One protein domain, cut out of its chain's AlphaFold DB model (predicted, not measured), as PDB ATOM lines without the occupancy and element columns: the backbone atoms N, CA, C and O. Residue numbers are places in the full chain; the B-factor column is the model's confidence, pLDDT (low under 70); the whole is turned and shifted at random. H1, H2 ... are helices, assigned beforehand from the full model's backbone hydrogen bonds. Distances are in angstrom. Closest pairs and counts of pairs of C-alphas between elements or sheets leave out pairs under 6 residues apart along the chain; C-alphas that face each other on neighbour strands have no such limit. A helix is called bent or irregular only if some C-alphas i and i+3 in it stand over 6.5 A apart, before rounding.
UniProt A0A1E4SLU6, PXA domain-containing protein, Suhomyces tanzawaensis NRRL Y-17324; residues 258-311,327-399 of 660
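AT A GLANCE: This is residues 258 to 311 and 327 to 399 of the 660 residues of the protein "PXA domain-containing protein" of Suhomyces tanzawaensis NRRL Y-17324 (UniProt A0A1E4SLU6). Two long helices, H5 and H6, cross as an X, and the short helix H3 packs on H5 on the side away from H6. The short helices H1 and H2 make an arm beyond one end of H5, the unnamed loop 361 to 374 makes the other end of the long axis, and the small H4 touches no helix. The printed part has 127 residues with six named helices, H1 to H6 in chain order, and no named strand: the class is all helix. It is loose, with a radius of gyration of the C-alphas of 20.1 A, and spans 67 by 33 by 33 A.

IN THESE COORDINATES: H6, the longest helix by residues, covers residues 375 to 397 and measures 30.4 A from C-alpha 375 at (175.295, 180.037, 204.065) to C-alpha 397 at (188.296, 191.399, 179.048). It is neither bent nor irregular, but only just: C-alphas 387 and 390 are 6.4 A apart. H5, residues 339 to 360, measures 31.7 A. H3 is residues 300 to 307 and H4 residues 327 to 331. H2, residues 280 to 290, and H1, residues 258 to 268, each measure 15.3 A; H1 begins with C-alpha 258 at (205.243, 206.413, 184.019).

HOW THE PARTS SIT: H6 touches H5, which meets it with residues 344 to 353 alone; the closest C-alphas, those of Arg 349 and Gly 386, are 4.8 A apart. The two run opposite ways at a steep tilt of 58 degrees. H5 touches H3 with residues 342 to 350 alone, and the closest C-alphas, of Pro 300 and Asn 343, are 5.9 A apart. H3 and H5 run the same way at a shallow tilt of 32 degrees. H3 and H6 are apart. H2 is apart from H5 but touches H1, with the closest C-alphas, of Leu 259 and Pro 282, 6.9 A apart; they run opposite ways at a steep tilt of 66 degrees. Helix packing is mostly crossed, but only just: one of the three touching pairs is at a shallow tilt. H4 is apart from H5 and H6, among others. Every O i to N i+4 pair is within hydrogen-bond range in H1, H2 and H4; the counts are 3 of 4 in H3, 17 of 18 in H5 and 14 of 19 in H6.

THE WHOLE: The C-alphas farthest apart, of Leu 272 and Glu 365, are 68.3 A apart. Residues 264 to 276, of which 264 to 268 belong to H1, and residues 332 to 337 stand free. Residues 312 to 326 are not printed, and C-alphas 311 and 327 are 28.2 A apart across the cut. The links H1 to H2 and H5 to H6 are long. Mean pLDDT of the printed part is 76.5; it is under 70 in residues 270 to 276, 298 to 311, 327 to 341 and 362 to 368.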
ATOM      1  N   ILE A 258     204.913 206.680 182.607       90.75
ATOM      2  CA  ILE A 258     205.243 206.413 184.019       90.75
ATOM      3  C   ILE A 258     206.693 205.951 184.193       90.75
ATOM      4  O   ILE A 258     207.358 206.328 185.157       90.75
ATOM      5  N   LEU A 259     207.199 205.144 183.257       89.19
ATOM      6  CA  LEU A 259     208.580 204.680 183.304       89.19
ATOM      7  C   LEU A 259     209.548 205.820 182.997       89.19
ATOM      8  O   LEU A 259     210.523 205.983 183.727       89.19
ATOM      9  N   ASN A 260     209.253 206.634 181.979       89.00
ATOM     10  CA  ASN A 260     210.045 207.831 181.688       89.00
ATOM     11  C   ASN A 260     210.075 208.773 182.900       89.00
ATOM     12  O   ASN A 260     211.153 209.067 183.405       89.00
ATOM     13  N   ASP A 261     208.913 209.118 183.462       89.81
ATOM     14  CA  ASP A 261     208.789 210.007 184.625       89.81
ATOM     15  C   ASP A 261     209.578 209.474 185.841       89.81
ATOM     16  O   ASP A 261     210.262 210.229 186.547       89.81
ATOM     17  N   HIS A 262     209.530 208.159 186.084       88.88
ATOM     18  CA  HIS A 262     210.264 207.514 187.170       88.88
ATOM     19  C   HIS A 262     211.784 207.585 186.966       88.88
ATOM     20  O   HIS A 262     212.516 208.012 187.867       88.88
ATOM     21  N   TYR A 263     212.272 207.187 185.789       86.62
ATOM     22  CA  TYR A 263     213.705 207.143 185.503       86.62
ATOM     23  C   TYR A 263     214.315 208.535 185.318       86.62
ATOM     24  O   TYR A 263     215.445 208.749 185.766       86.62
ATOM     25  N   ASP A 264     213.564 209.502 184.794       86.88
ATOM     26  CA  ASP A 264     213.964 210.909 184.748       86.88
ATOM     27  C   ASP A 264     214.119 211.476 186.163       86.88
ATOM     28  O   ASP A 264     215.113 212.138 186.479       86.88
ATOM     29  N   THR A 265     213.195 211.138 187.068       86.19
ATOM     30  CA  THR A 265     213.289 211.531 188.482       86.19
ATOM     31  C   THR A 265     214.514 210.913 189.164       86.19
ATOM     32  O   THR A 265     215.200 211.593 189.935       86.19
ATOM     33  N   ILE A 266     214.829 209.644 188.886       83.31
ATOM     34  CA  ILE A 266     216.033 208.976 189.411       83.31
ATOM     35  C   ILE A 266     217.304 209.619 188.851       83.31
ATOM     36  O   ILE A 266     218.245 209.877 189.611       83.31
ATOM     37  N   TYR A 267     217.325 209.902 187.547       80.62
ATOM     38  CA  TYR A 267     218.453 210.528 186.866       80.62
ATOM     39  C   TYR A 267     218.759 211.908 187.455       80.62
ATOM     40  O   TYR A 267     219.901 212.188 187.825       80.62
ATOM     41  N   LEU A 268     217.728 212.738 187.656       82.19
ATOM     42  CA  LEU A 268     217.852 214.053 188.292       82.19
ATOM     43  C   LEU A 268     218.342 213.973 189.747       82.19
ATOM     44  O   LEU A 268     218.989 214.901 190.233       82.19
ATOM     45  N   ARG A 269     218.069 212.867 190.449       77.50
ATOM     46  CA  ARG A 269     218.497 212.644 191.840       77.50
ATOM     47  C   ARG A 269     219.931 212.115 191.982       77.50
ATOM     48  O   ARG A 269     220.355 211.889 193.112       77.50
ATOM     49  N   ASN A 270     220.698 211.956 190.895       66.44
ATOM     50  CA  ASN A 270     222.085 211.450 190.911       66.44
ATOM     51  C   ASN A 270     222.254 210.108 191.657       66.44
ATOM     52  O   ASN A 270     223.320 209.818 192.206       66.44
ATOM     53  N   SER A 271     221.218 209.267 191.682       59.53
ATOM     54  CA  SER A 271     221.350 207.907 192.208       59.53
ATOM     55  C   SER A 271     222.162 207.081 191.198       59.53
ATOM     56  O   SER A 271     221.860 207.094 190.006       59.53
ATOM     57  N   LEU A 272     223.239 206.438 191.661       53.25
ATOM     58  CA  LEU A 272     224.253 205.734 190.863       53.25
ATOM     59  C   LEU A 272     223.681 204.946 189.663       53.25
ATOM     60  O   LEU A 272     222.820 204.087 189.820       53.25
ATOM     61  N   LYS A 273     224.260 205.189 188.476       55.19
ATOM     62  CA  LYS A 273     223.923 204.649 187.135       55.19
ATOM     63  C   LYS A 273     223.884 203.111 186.970       55.19
ATOM     64  O   LYS A 273     223.690 202.650 185.852       55.19
ATOM     65  N   ASN A 274     224.061 202.318 188.028       49.25
ATOM     66  CA  ASN A 274     224.333 200.876 187.939       49.25
ATOM     67  C   ASN A 274     223.235 199.969 188.517       49.25
ATOM     68  O   ASN A 274     223.512 198.819 188.849       49.25
ATOM     69  N   HIS A 275     221.993 200.433 188.653       54.22
ATOM     70  CA  HIS A 275     220.892 199.496 188.884       54.22
ATOM     71  C   HIS A 275     220.467 198.878 187.555       54.22
ATOM     72  O   HIS A 275     220.126 199.588 186.609       54.22
ATOM     73  N   THR A 276     220.510 197.545 187.491       58.84
ATOM     74  CA  THR A 276     219.714 196.759 186.547       58.84
ATOM     75  C   THR A 276     218.311 197.349 186.545       58.84
ATOM     76  O   THR A 276     217.660 197.382 187.591       58.84
ATOM     77  N   ARG A 277     217.906 197.930 185.412       72.12
ATOM     78  CA  ARG A 277     216.650 198.670 185.288       72.12
ATOM     79  C   ARG A 277     215.492 197.685 185.306       72.12
ATOM     80  O   ARG A 277     215.055 197.203 184.267       72.12
ATOM     81  N   ASP A 278     215.046 197.354 186.506       80.81
ATOM     82  CA  ASP A 278     213.820 196.608 186.717       80.81
ATOM     83  C   ASP A 278     212.639 197.515 186.340       80.81
ATOM     84  O   ASP A 278     212.283 198.441 187.070       80.81
ATOM     85  N   LEU A 279     212.082 197.301 185.144       83.88
ATOM     86  CA  LEU A 279     210.913 198.034 184.644       83.88
ATOM     87  C   LEU A 279     209.626 197.613 185.364       83.88
ATOM     88  O   LEU A 279     208.668 198.383 185.412       83.88
ATOM     89  N   GLN A 280     209.606 196.413 185.946       85.19
ATOM     90  CA  GLN A 280     208.425 195.850 186.582       85.19
ATOM     91  C   GLN A 280     208.161 196.514 187.931       85.19
ATOM     92  O   GLN A 280     207.015 196.824 188.243       85.19
ATOM     93  N   LYS A 281     209.202 196.819 188.710       86.25
ATOM     94  CA  LYS A 281     209.057 197.473 190.018       86.25
ATOM     95  C   LYS A 281     208.307 198.821 189.994       86.25
ATOM     96  O   LYS A 281     207.341 198.952 190.745       86.25
ATOM     97  N   PRO A 282     208.689 199.830 189.182       88.69
ATOM     98  CA  PRO A 282     207.949 201.094 189.121       88.69
ATOM     99  C   PRO A 282     206.537 200.921 188.553       88.69
ATOM    100  O   PRO A 282     205.620 201.613 188.992       88.69
ATOM    101  N   LEU A 283     206.345 199.976 187.628       89.00
ATOM    102  CA  LEU A 283     205.027 199.645 187.092       89.00
ATOM    103  C   LEU A 283     204.111 199.055 188.175       89.00
ATOM    104  O   LEU A 283     202.990 199.524 188.345       89.00
ATOM    105  N   MET A 284     204.593 198.080 188.946       88.81
ATOM    106  CA  MET A 284     203.831 197.462 190.038       88.81
ATOM    107  C   MET A 284     203.549 198.445 191.171       88.81
ATOM    108  O   MET A 284     202.442 198.447 191.704       88.81
ATOM    109  N   ALA A 285     204.495 199.333 191.494       89.50
ATOM    110  CA  ALA A 285     204.265 200.402 192.464       89.50
ATOM    111  C   ALA A 285     203.129 201.340 192.018       89.50
ATOM    112  O   ALA A 285     202.271 201.697 192.823       89.50
ATOM    113  N   TYR A 286     203.087 201.696 190.730       92.25
ATOM    114  CA  TYR A 286     201.983 202.470 190.169       92.25
ATOM    115  C   TYR A 286     200.649 201.713 190.233       92.25
ATOM    116  O   TYR A 286     199.649 202.280 190.662       92.25
ATOM    117  N   LEU A 287     200.624 200.437 189.842       91.94
ATOM    118  CA  LEU A 287     199.411 199.614 189.872       91.94
ATOM    119  C   LEU A 287     198.859 199.464 191.298       91.94
ATOM    120  O   LEU A 287     197.670 199.690 191.519       91.94
ATOM    121  N   THR A 288     199.736 199.183 192.265       90.75
ATOM    122  CA  THR A 288     199.407 199.058 193.697       90.75
ATOM    123  C   THR A 288     198.836 200.357 194.259       90.75
ATOM    124  O   THR A 288     197.852 200.344 194.991       90.75
ATOM    125  N   GLN A 289     199.390 201.508 193.861       91.75
ATOM    126  CA  GLN A 289     198.860 202.815 194.259       91.75
ATOM    127  C   GLN A 289     197.446 203.072 193.712       91.75
ATOM    128  O   GLN A 289     196.701 203.871 194.282       91.75
ATOM    129  N   ARG A 290     197.086 202.454 192.582       91.88
ATOM    130  CA  ARG A 290     195.833 202.729 191.875       91.88
ATOM    131  C   ARG A 290     194.697 201.798 192.252       91.88
ATOM    132  O   ARG A 290     193.557 202.247 192.205       91.88
ATOM    133  N   HIS A 291     194.978 200.543 192.591       91.19
ATOM    134  CA  HIS A 291     193.926 199.597 192.935       91.19
ATOM    135  C   HIS A 291     194.409 198.484 193.871       91.19
ATOM    136  O   HIS A 291     195.482 197.914 193.681       91.19
ATOM    137  N   LEU A 292     193.552 198.116 194.828       88.44
ATOM    138  CA  LEU A 292     193.831 197.138 195.887       88.44
ATOM    139  C   LEU A 292     194.185 195.739 195.361       88.44
ATOM    140  O   LEU A 292     194.983 195.034 195.964       88.44
ATOM    141  N   ILE A 293     193.625 195.338 194.215       88.06
ATOM    142  CA  ILE A 293     193.895 194.017 193.606       88.06
ATOM    143  C   ILE A 293     195.373 193.798 193.261       88.06
ATOM    144  O   ILE A 293     195.773 192.660 193.035       88.06
ATOM    145  N   PHE A 294     196.158 194.875 193.163       88.25
ATOM    146  CA  PHE A 294     197.587 194.809 192.869       88.25
ATOM    147  C   PHE A 294     198.461 194.863 194.122       88.25
ATOM    148  O   PHE A 294     199.663 194.634 194.021       88.25
ATOM    149  N   ASP A 295     197.881 195.158 195.285       83.81
ATOM    150  CA  ASP A 295     198.621 195.220 196.535       83.81
ATOM    151  C   ASP A 295     198.894 193.803 197.037       83.81
ATOM    152  O   ASP A 295     197.994 193.130 197.523       83.81
ATOM    153  N   SER A 296     200.130 193.326 196.890       76.25
ATOM    154  CA  SER A 296     200.549 192.013 197.392       76.25
ATOM    155  C   SER A 296     200.877 192.006 198.888       76.25
ATOM    156  O   SER A 296     201.122 190.937 199.445       76.25
ATOM    157  N   GLU A 297     200.960 193.172 199.533       74.19
ATOM    158  CA  GLU A 297     201.330 193.299 200.948       74.19
ATOM    159  C   GLU A 297     200.106 193.223 201.869       74.19
ATOM    160  O   GLU A 297     200.227 192.841 203.038       74.19
ATOM    161  N   ILE A 298     198.917 193.544 201.355       69.25
ATOM    162  CA  ILE A 298     197.671 193.438 202.112       69.25
ATOM    163  C   ILE A 298     197.210 191.979 202.136       69.25
ATOM    164  O   ILE A 298     196.895 191.383 201.105       69.25
ATOM    165  N   ALA A 299     197.138 191.414 203.342       69.94
ATOM    166  CA  ALA A 299     196.582 190.086 203.552       69.94
ATOM    167  C   ALA A 299     195.085 190.050 203.160       69.94
ATOM    168  O   ALA A 299     194.358 190.989 203.502       69.94
ATOM    169  N   PRO A 300     194.598 188.962 202.529       67.69
ATOM    170  CA  PRO A 300     193.184 188.764 202.183       67.69
ATOM    171  C   PRO A 300     192.206 189.090 203.317       67.69
ATOM    172  O   PRO A 300     191.197 189.760 203.105       67.69
ATOM    173  N   ASP A 301     192.563 188.689 204.539       68.62
ATOM    174  CA  ASP A 301     191.766 188.869 205.755       68.62
ATOM    175  C   ASP A 301     191.534 190.364 206.066       68.62
ATOM    176  O   ASP A 301     190.473 190.765 206.548       68.62
ATOM    177  N   VAL A 302     192.513 191.217 205.739       69.00
ATOM    178  CA  VAL A 302     192.406 192.674 205.898       69.00
ATOM    179  C   VAL A 302     191.453 193.252 204.857       69.00
ATOM    180  O   VAL A 302     190.643 194.110 205.207       69.00
ATOM    181  N   ILE A 303     191.499 192.762 203.615       65.69
ATOM    182  CA  ILE A 303     190.560 193.167 202.561       65.69
ATOM    183  C   ILE A 303     189.137 192.823 202.999       65.69
ATOM    184  O   ILE A 303     188.292 193.710 203.044       65.69
ATOM    185  N   GLU A 304     188.870 191.581 203.412       67.19
ATOM    186  CA  GLU A 304     187.528 191.182 203.854       67.19
ATOM    187  C   GLU A 304     187.051 192.031 205.049       67.19
ATOM    188  O   GLU A 304     185.923 192.526 205.043       67.19
ATOM    189  N   SER A 305     187.932 192.325 206.014       65.69
ATOM    190  CA  SER A 305     187.595 193.167 207.172       65.69
ATOM    191  C   SER A 305     187.266 194.630 206.840       65.69
ATOM    192  O   SER A 305     186.534 195.267 207.594       65.69
ATOM    193  N   GLN A 306     187.771 195.177 205.727       61.28
ATOM    194  CA  GLN A 306     187.478 196.556 205.310       61.28
ATOM    195  C   GLN A 306     186.081 196.708 204.691       61.28
ATOM    196  O   GLN A 306     185.545 197.815 204.685       61.28
ATOM    197  N   PHE A 307     185.493 195.619 204.186       61.12
ATOM    198  CA  PHE A 307     184.213 195.642 203.465       61.12
ATOM    199  C   PHE A 307     183.047 194.980 204.222       61.12
ATOM    200  O   PHE A 307     181.892 195.087 203.788       61.12
ATOM    201  N   VAL A 308     183.315 194.296 205.339       58.84
ATOM    202  CA  VAL A 308     182.288 193.696 206.206       58.84
ATOM    203  C   VAL A 308     181.847 194.705 207.266       58.84
ATOM    204  O   VAL A 308     182.653 195.173 208.067       58.84
ATOM    205  N   ASP A 309     180.549 195.017 207.293       54.09
ATOM    206  CA  ASP A 309     179.973 195.902 208.303       54.09
ATOM    207  C   ASP A 309     180.148 195.286 209.701       54.09
ATOM    208  O   ASP A 309     179.702 194.152 209.928       54.09
ATOM    209  N   PRO A 310     180.751 196.008 210.668       48.28
ATOM    210  CA  PRO A 310     181.071 195.464 211.988       48.28
ATOM    211  C   PRO A 310     179.828 195.004 212.766       48.28
ATOM    212  O   PRO A 310     179.938 194.149 213.644       48.28
ATOM    213  N   GLU A 311     178.640 195.502 212.415       49.66
ATOM    214  CA  GLU A 311     177.368 195.129 213.044       49.66
ATOM    215  C   GLU A 311     176.800 193.777 212.564       49.66
ATOM    216  O   GLU A 311     175.926 193.225 213.226       49.66
ATOM    217  N   GLU A 327     194.175 176.274 201.186       54.72
ATOM    218  CA  GLU A 327     194.663 177.007 200.017       54.72
ATOM    219  C   GLU A 327     196.074 177.576 200.273       54.72
ATOM    220  O   GLU A 327     196.946 177.412 199.420       54.72
ATOM    221  N   ARG A 328     196.361 178.095 201.481       54.22
ATOM    222  CA  ARG A 328     197.717 178.515 201.904       54.22
ATOM    223  C   ARG A 328     198.730 177.361 201.870       54.22
ATOM    224  O   ARG A 328     199.801 177.527 201.292       54.22
ATOM    225  N   GLU A 329     198.390 176.178 202.391       55.22
ATOM    226  CA  GLU A 329     199.298 175.012 202.392       55.22
ATOM    227  C   GLU A 329     199.580 174.451 200.987       55.22
ATOM    228  O   GLU A 329     200.662 173.913 200.736       55.22
ATOM    229  N   LYS A 330     198.637 174.585 200.045       53.72
ATOM    230  CA  LYS A 330     198.866 174.226 198.635       53.72
ATOM    231  C   LYS A 330     199.690 175.274 197.888       53.72
ATOM    232  O   LYS A 330     200.497 174.905 197.040       53.72
ATOM    233  N   LEU A 331     199.507 176.553 198.207       49.50
ATOM    234  CA  LEU A 331     200.192 177.671 197.555       49.50
ATOM    235  C   LEU A 331     201.647 177.839 198.014       49.50
ATOM    236  O   LEU A 331     202.482 178.267 197.224       49.50
ATOM    237  N   GLU A 332     201.995 177.433 199.236       53.66
ATOM    238  CA  GLU A 332     203.396 177.388 199.690       53.66
ATOM    239  C   GLU A 332     204.239 176.321 198.960       53.66
ATOM    240  O   GLU A 332     205.470 176.388 198.974       53.66
ATOM    241  N   GLN A 333     203.605 175.356 198.282       47.69
ATOM    242  CA  GLN A 333     204.291 174.312 197.507       47.69
ATOM    243  C   GLN A 333     204.496 174.673 196.020       47.69
ATOM    244  O   GLN A 333     205.319 174.037 195.357       47.69
ATOM    245  N   GLU A 334     203.829 175.709 195.497       42.53
ATOM    246  CA  GLU A 334     203.945 176.179 194.106       42.53
ATOM    247  C   GLU A 334     204.454 177.636 194.077       42.53
ATOM    248  O   GLU A 334     203.728 178.583 194.357       42.53
ATOM    249  N   GLY A 335     205.744 177.823 193.776       41.12
ATOM    250  CA  GLY A 335     206.489 179.069 194.016       41.12
ATOM    251  C   GLY A 335     205.874 180.408 193.543       41.12
ATOM    252  O   GLY A 335     205.371 180.534 192.431       41.12
ATOM    253  N   GLU A 336     206.025 181.419 194.411       44.47
ATOM    254  CA  GLU A 336     206.101 182.895 194.256       44.47
ATOM    255  C   GLU A 336     205.149 183.691 193.330       44.47
ATOM    256  O   GLU A 336     205.184 184.920 193.368       44.47
ATOM    257  N   LYS A 337     204.240 183.079 192.563       48.25
ATOM    258  CA  LYS A 337     203.211 183.801 191.778       48.25
ATOM    259  C   LYS A 337     201.777 183.928 192.353       48.25
ATOM    260  O   LYS A 337     201.007 184.645 191.716       48.25
ATOM    261  N   PRO A 338     201.357 183.346 193.499       53.28
ATOM    262  CA  PRO A 338     199.920 183.239 193.781       53.28
ATOM    263  C   PRO A 338     199.251 184.447 194.459       53.28
ATOM    264  O   PRO A 338     198.039 184.595 194.349       53.28
ATOM    265  N   ILE A 339     199.993 185.340 195.126       54.47
ATOM    266  CA  ILE A 339     199.387 186.347 196.028       54.47
ATOM    267  C   ILE A 339     198.518 187.378 195.277       54.47
ATOM    268  O   ILE A 339     197.439 187.746 195.741       54.47
ATOM    269  N   LEU A 340     198.946 187.808 194.081       56.69
ATOM    270  CA  LEU A 340     198.199 188.777 193.261       56.69
ATOM    271  C   LEU A 340     196.872 188.196 192.737       56.69
ATOM    272  O   LEU A 340     195.881 188.907 192.568       56.69
ATOM    273  N   ASP A 341     196.848 186.888 192.476       66.94
ATOM    274  CA  ASP A 341     195.636 186.189 192.056       66.94
ATOM    275  C   ASP A 341     194.660 186.027 193.231       66.94
ATOM    276  O   ASP A 341     193.450 186.151 193.032       66.94
ATOM    277  N   THR A 342     195.168 185.860 194.458       75.44
ATOM    278  CA  THR A 342     194.352 185.747 195.675       75.44
ATOM    279  C   THR A 342     193.579 187.034 195.977       75.44
ATOM    280  O   THR A 342     192.359 186.983 196.129       75.44
ATOM    281  N   ASN A 343     194.232 188.202 195.987       83.25
ATOM    282  CA  ASN A 343     193.560 189.469 196.326       83.25
ATOM    283  C   ASN A 343     192.492 189.863 195.301       83.25
ATOM    284  O   ASN A 343     191.430 190.379 195.658       83.25
ATOM    285  N   ARG A 344     192.718 189.535 194.025       88.56
ATOM    286  CA  ARG A 344     191.713 189.691 192.970       88.56
ATOM    287  C   ARG A 344     190.482 188.813 193.202       88.56
ATOM    288  O   ARG A 344     189.358 189.291 193.063       88.56
ATOM    289  N   VAL A 345     190.677 187.536 193.524       87.44
ATOM    290  CA  VAL A 345     189.564 186.607 193.772       87.44
ATOM    291  C   VAL A 345     188.755 187.059 194.988       87.44
ATOM    292  O   VAL A 345     187.531 187.138 194.907       87.44
ATOM    293  N   VAL A 346     189.426 187.453 196.072       88.06
ATOM    294  CA  VAL A 346     188.787 188.001 197.282       88.06
ATOM    295  C   VAL A 346     187.950 189.236 196.946       88.06
ATOM    296  O   VAL A 346     186.785 189.310 197.337       88.06
ATOM    297  N   TYR A 347     188.492 190.161 196.148       90.81
ATOM    298  CA  TYR A 347     187.760 191.342 195.686       90.81
ATOM    299  C   TYR A 347     186.464 190.975 194.943       90.81
ATOM    300  O   TYR A 347     185.390 191.485 195.266       90.81
ATOM    301  N   PHE A 348     186.522 190.028 193.997       92.50
ATOM    302  CA  PHE A 348     185.324 189.583 193.278       92.50
ATOM    303  C   PHE A 348     184.324 188.844 194.169       92.50
ATOM    304  O   PHE A 348     183.120 189.039 193.998       92.50
ATOM    305  N   ARG A 349     184.782 188.048 195.142       90.94
ATOM    306  CA  ARG A 349     183.893 187.414 196.129       90.94
ATOM    307  C   ARG A 349     183.118 188.469 196.926       90.94
ATOM    308  O   ARG A 349     181.906 188.332 197.087       90.94
ATOM    309  N   ILE A 350     183.790 189.535 197.369       90.44
ATOM    310  CA  ILE A 350     183.172 190.645 198.110       90.44
ATOM    311  C   ILE A 350     182.129 191.360 197.247       90.44
ATOM    312  O   ILE A 350     180.994 191.533 197.691       90.44
ATOM    313  N   ILE A 351     182.479 191.704 196.004       91.12
ATOM    314  CA  ILE A 351     181.547 192.327 195.056       91.12
ATOM    315  C   ILE A 351     180.300 191.464 194.868       91.12
ATOM    316  O   ILE A 351     179.184 191.963 194.991       91.12
ATOM    317  N   VAL A 352     180.464 190.166 194.597       91.69
ATOM    318  CA  VAL A 352     179.319 189.269 194.390       91.69
ATOM    319  C   VAL A 352     178.468 189.189 195.648       91.69
ATOM    320  O   VAL A 352     177.247 189.250 195.547       91.69
ATOM    321  N   ARG A 353     179.080 189.107 196.832       90.81
ATOM    322  CA  ARG A 353     178.345 189.084 198.102       90.81
ATOM    323  C   ARG A 353     177.521 190.363 198.297       90.81
ATOM    324  O   ARG A 353     176.354 190.259 198.661       90.81
ATOM    325  N   LYS A 354     178.079 191.541 197.998       90.31
ATOM    326  CA  LYS A 354     177.363 192.828 198.078       90.31
ATOM    327  C   LYS A 354     176.251 192.946 197.026       90.31
ATOM    328  O   LYS A 354     175.160 193.397 197.359       90.31
ATOM    329  N   ILE A 355     176.480 192.468 195.799       90.56
ATOM    330  CA  ILE A 355     175.448 192.404 194.747       90.56
ATOM    331  C   ILE A 355     174.306 191.475 195.169       90.56
ATOM    332  O   ILE A 355     173.142 191.847 195.055       90.56
ATOM    333  N   LEU A 356     174.612 190.286 195.694       89.38
ATOM    334  CA  LEU A 356     173.594 189.364 196.203       89.38
ATOM    335  C   LEU A 356     172.801 189.988 197.356       89.38
ATOM    336  O   LEU A 356     171.581 189.859 197.364       89.38
ATOM    337  N   GLY A 357     173.476 190.685 198.276       87.69
ATOM    338  CA  GLY A 357     172.824 191.470 199.327       87.69
ATOM    339  C   GLY A 357     171.847 192.483 198.737       87.69
ATOM    340  O   GLY A 357     170.652 192.399 198.978       87.69
ATOM    341  N   SER A 358     172.296 193.353 197.830       87.75
ATOM    342  CA  SER A 358     171.421 194.339 197.172       87.75
ATOM    343  C   SER A 358     170.197 193.711 196.473       87.75
ATOM    344  O   SER A 358     169.076 194.212 196.611       87.75
ATOM    345  N   ILE A 359     170.380 192.600 195.750       87.44
ATOM    346  CA  ILE A 359     169.290 191.935 195.017       87.44
ATOM    347  C   ILE A 359     168.269 191.326 195.989       87.44
ATOM    348  O   ILE A 359     167.060 191.480 195.801       87.44
ATOM    349  N   PHE A 360     168.742 190.634 197.027       84.25
ATOM    350  CA  PHE A 360     167.922 189.733 197.837       84.25
ATOM    351  C   PHE A 360     167.578 190.253 199.246       84.25
ATOM    352  O   PHE A 360     166.624 189.745 199.838       84.25
ATOM    353  N   ASP A 361     168.265 191.275 199.767       76.56
ATOM    354  CA  ASP A 361     167.969 191.905 201.070       76.56
ATOM    355  C   ASP A 361     166.703 192.772 201.023       76.56
ATOM    356  O   ASP A 361     166.093 193.063 202.051       76.56
ATOM    357  N   SER A 362     166.262 193.172 199.826       59.91
ATOM    358  CA  SER A 362     165.185 194.148 199.623       59.91
ATOM    359  C   SER A 362     163.768 193.674 200.010       59.91
ATOM    360  O   SER A 362     162.796 194.381 199.745       59.91
ATOM    361  N   GLY A 363     163.604 192.509 200.653       54.41
ATOM    362  CA  GLY A 363     162.307 192.013 201.152       54.41
ATOM    363  C   GLY A 363     161.240 191.823 200.064       54.41
ATOM    364  O   GLY A 363     160.054 191.689 200.357       54.41
ATOM    365  N   SER A 364     161.658 191.849 198.801       55.50
ATOM    366  CA  SER A 364     160.788 191.758 197.643       55.50
ATOM    367  C   SER A 364     160.319 190.315 197.470       55.50
ATOM    368  O   SER A 364     161.115 189.432 197.161       55.50
ATOM    369  N   GLU A 365     159.008 190.076 197.590       59.25
ATOM    370  CA  GLU A 365     158.352 188.799 197.246       59.25
ATOM    371  C   GLU A 365     158.537 188.398 195.760       59.25
ATOM    372  O   GLU A 365     157.986 187.395 195.306       59.25
ATOM    373  N   ALA A 366     159.283 189.178 194.967       63.16
ATOM    374  CA  ALA A 366     159.485 188.955 193.541       63.16
ATOM    375  C   ALA A 366     160.338 187.719 193.205       63.16
ATOM    376  O   ALA A 366     160.276 187.256 192.064       63.16
ATOM    377  N   TYR A 367     161.112 187.187 194.157       68.25
ATOM    378  CA  TYR A 367     161.996 186.040 193.931       68.25
ATOM    379  C   TYR A 367     161.505 184.809 194.692       68.25
ATOM    380  O   TYR A 367     161.291 184.845 195.901       68.25
ATOM    381  N   SER A 368     161.356 183.688 193.986       64.81
ATOM    382  CA  SER A 368     160.930 182.419 194.590       64.81
ATOM    383  C   SER A 368     162.038 181.711 195.376       64.81
ATOM    384  O   SER A 368     161.745 180.797 196.143       64.81
ATOM    385  N   ILE A 369     163.306 182.082 195.158       70.62
ATOM    386  CA  ILE A 369     164.482 181.441 195.756       70.62
ATOM    387  C   ILE A 369     165.447 182.531 196.223       70.62
ATOM    388  O   ILE A 369     165.905 183.341 195.421       70.62
ATOM    389  N   THR A 370     165.800 182.507 197.508       77.31
ATOM    390  CA  THR A 370     166.737 183.464 198.109       77.31
ATOM    391  C   THR A 370     167.988 182.722 198.586       77.31
ATOM    392  O   THR A 370     167.883 181.901 199.504       77.31
ATOM    393  N   PRO A 371     169.181 182.980 198.014       76.62
ATOM    394  CA  PRO A 371     170.406 182.290 198.420       76.62
ATOM    395  C   PRO A 371     170.851 182.679 199.831       76.62
ATOM    396  O   PRO A 371     171.474 181.863 200.506       76.62
ATOM    397  N   LEU A 372     170.470 183.875 200.294       78.00
ATOM    398  CA  LEU A 372     170.839 184.432 201.600       78.00
ATOM    399  C   LEU A 372     170.286 183.639 202.793       78.00
ATOM    400  O   LEU A 372     170.841 183.700 203.884       78.00
ATOM    401  N   ASN A 373     169.242 182.828 202.588       78.75
ATOM    402  CA  ASN A 373     168.674 181.988 203.648       78.75
ATOM    403  C   ASN A 373     169.598 180.824 204.051       78.75
ATOM    404  O   ASN A 373     169.357 180.162 205.060       78.75
ATOM    405  N   SER A 374     170.631 180.531 203.257       81.38
ATOM    406  CA  SER A 374     171.566 179.435 203.492       81.38
ATOM    407  C   SER A 374     172.991 179.885 203.206       81.38
ATOM    408  O   SER A 374     173.329 180.263 202.084       81.38
ATOM    409  N   LYS A 375     173.864 179.752 204.212       81.88
ATOM    410  CA  LYS A 375     175.295 180.037 204.065       81.88
ATOM    411  C   LYS A 375     175.920 179.218 202.933       81.88
ATOM    412  O   LYS A 375     176.596 179.774 202.082       81.88
ATOM    413  N   ILE A 376     175.600 177.925 202.858       83.75
ATOM    414  CA  ILE A 376     176.112 177.020 201.815       83.75
ATOM    415  C   ILE A 376     175.676 177.489 200.422       83.75
ATOM    416  O   ILE A 376     176.466 177.461 199.483       83.75
ATOM    417  N   SER A 377     174.420 177.918 200.279       81.12
ATOM    418  CA  SER A 377     173.890 178.399 199.001       81.12
ATOM    419  C   SER A 377     174.529 179.723 198.594       81.12
ATOM    420  O   SER A 377     174.890 179.887 197.433       81.12
ATOM    421  N   THR A 378     174.715 180.639 199.544       85.12
ATOM    422  CA  THR A 378     175.412 181.908 199.308       85.12
ATOM    423  C   THR A 378     176.864 181.667 198.912       85.12
ATOM    424  O   THR A 378     177.287 182.154 197.867       85.12
ATOM    425  N   ASP A 379     177.603 180.857 199.670       86.31
ATOM    426  CA  ASP A 379     179.013 180.562 199.400       86.31
ATOM    427  C   ASP A 379     179.185 179.860 198.049       86.31
ATOM    428  O   ASP A 379     180.048 180.242 197.264       86.31
ATOM    429  N   LEU A 380     178.314 178.901 197.708       87.19
ATOM    430  CA  LEU A 380     178.338 178.248 196.397       87.19
ATOM    431  C   LEU A 380     178.207 179.260 195.251       87.19
ATOM    432  O   LEU A 380     178.929 179.165 194.259       87.19
ATOM    433  N   ILE A 381     177.284 180.214 195.368       88.94
ATOM    434  CA  ILE A 381     177.022 181.203 194.316       88.94
ATOM    435  C   ILE A 381     178.123 182.258 194.270       88.94
ATOM    436  O   ILE A 381     178.530 182.646 193.178       88.94
ATOM    437  N   VAL A 382     178.652 182.671 195.422       89.50
ATOM    438  CA  VAL A 382     179.804 183.576 195.511       89.50
ATOM    439  C   VAL A 382     181.035 182.948 194.860       89.50
ATOM    440  O   VAL A 382     181.664 183.599 194.031       89.50
ATOM    441  N   LEU A 383     181.340 181.680 195.146       88.81
ATOM    442  CA  LEU A 383     182.465 180.968 194.528       88.81
ATOM    443  C   LEU A 383     182.243 180.757 193.024       88.81
ATOM    444  O   LEU A 383     183.149 180.957 192.217       88.81
ATOM    445  N   LEU A 384     181.026 180.391 192.614       87.69
ATOM    446  CA  LEU A 384     180.708 180.193 191.202       87.69
ATOM    447  C   LEU A 384     180.809 181.502 190.409       87.69
ATOM    448  O   LEU A 384     181.436 181.539 189.352       87.69
ATOM    449  N   LEU A 385     180.191 182.578 190.890       89.00
ATOM    450  CA  LEU A 385     180.154 183.843 190.166       89.00
ATOM    451  C   LEU A 385     181.450 184.639 190.323       89.00
ATOM    452  O   LEU A 385     181.923 185.180 189.333       89.00
ATOM    453  N   GLY A 386     182.044 184.695 191.513       87.69
ATOM    454  CA  GLY A 386     183.275 185.442 191.781       87.69
ATOM    455  C   GLY A 386     184.501 184.765 191.172       87.69
ATOM    456  O   GLY A 386     185.129 185.299 190.254       87.69
ATOM    457  N   ASP A 387     184.814 183.561 191.648       87.12
ATOM    458  CA  ASP A 387     186.086 182.891 191.352       87.12
ATOM    459  C   ASP A 387     186.139 182.321 189.938       87.12
ATOM    460  O   ASP A 387     187.197 182.309 189.305       87.12
ATOM    461  N   LEU A 388     185.005 181.808 189.446       84.56
ATOM    462  CA  LEU A 388     184.961 181.078 188.178       84.56
ATOM    463  C   LEU A 388     184.458 181.943 187.025       84.56
ATOM    464  O   LEU A 388     185.029 181.870 185.936       84.56
ATOM    465  N   VAL A 389     183.415 182.749 187.227       86.00
ATOM    466  CA  VAL A 389     182.811 183.544 186.146       86.00
ATOM    467  C   VAL A 389     183.465 184.918 186.032       86.00
ATOM    468  O   VAL A 389     184.091 185.194 185.010       86.00
ATOM    469  N   LEU A 390     183.374 185.767 187.059       88.69
ATOM    470  CA  LEU A 390     183.885 187.139 187.029       88.69
ATOM    471  C   LEU A 390     185.395 187.176 186.845       88.69
ATOM    472  O   LEU A 390     185.866 187.917 185.992       88.69
ATOM    473  N   ASN A 391     186.148 186.335 187.550       89.06
ATOM    474  CA  ASN A 391     187.596 186.251 187.375       89.06
ATOM    475  C   ASN A 391     187.988 185.864 185.934       89.06
ATOM    476  O   ASN A 391     188.863 186.495 185.340       89.06
ATOM    477  N   LYS A 392     187.315 184.877 185.322       86.94
ATOM    478  CA  LYS A 392     187.583 184.493 183.924       86.94
ATOM    479  C   LYS A 392     187.177 185.583 182.936       86.94
ATOM    480  O   LYS A 392     187.946 185.884 182.023       86.94
ATOM    481  N   ILE A 393     185.998 186.181 183.124       88.00
ATOM    482  CA  ILE A 393     185.531 187.316 182.320       88.00
ATOM    483  C   ILE A 393     186.545 188.452 182.425       88.00
ATOM    484  O   ILE A 393     187.009 188.930 181.399       88.00
ATOM    485  N   PHE A 394     186.955 188.831 183.632       91.44
ATOM    486  CA  PHE A 394     187.931 189.883 183.882       91.44
ATOM    487  C   PHE A 394     189.255 189.626 183.158       91.44
ATOM    488  O   PHE A 394     189.714 190.482 182.404       91.44
ATOM    489  N   MET A 395     189.838 188.435 183.322       88.56
ATOM    490  CA  MET A 395     191.107 188.089 182.678       88.56
ATOM    491  C   MET A 395     191.000 188.129 181.149       88.56
ATOM    492  O   MET A 395     191.920 188.606 180.483       88.56
ATOM    493  N   LYS A 396     189.867 187.701 180.578       87.31
ATOM    494  CA  LYS A 396     189.647 187.784 179.129       87.31
ATOM    495  C   LYS A 396     189.381 189.213 178.664       87.31
ATOM    496  O   LYS A 396     189.964 189.614 177.662       87.31
ATOM    497  N   LEU A 397     188.568 189.994 179.373       88.75
ATOM    498  CA  LEU A 397     188.296 191.399 179.048       88.75
ATOM    499  C   LEU A 397     189.567 192.254 179.124       88.75
ATOM    500  O   LEU A 397     189.726 193.170 178.324       88.75
ATOM    501  N   ALA A 398     190.481 191.933 180.043       90.00
ATOM    502  CA  ALA A 398     191.785 192.580 180.174       90.00
ATOM    503  C   ALA A 398     192.833 192.055 179.175       90.00
ATOM    504  O   ALA A 398     193.925 192.619 179.067       90.00
ATOM    505  N   SER A 399     192.542 190.986 178.429       89.12
ATOM    506  CA  SER A 399     193.499 190.462 177.455       89.12
ATOM    507  C   SER A 399     193.712 191.463 176.305       89.12
ATOM    508  O   SER A 399     192.737 192.015 175.776       89.12
TER     509      SER A 399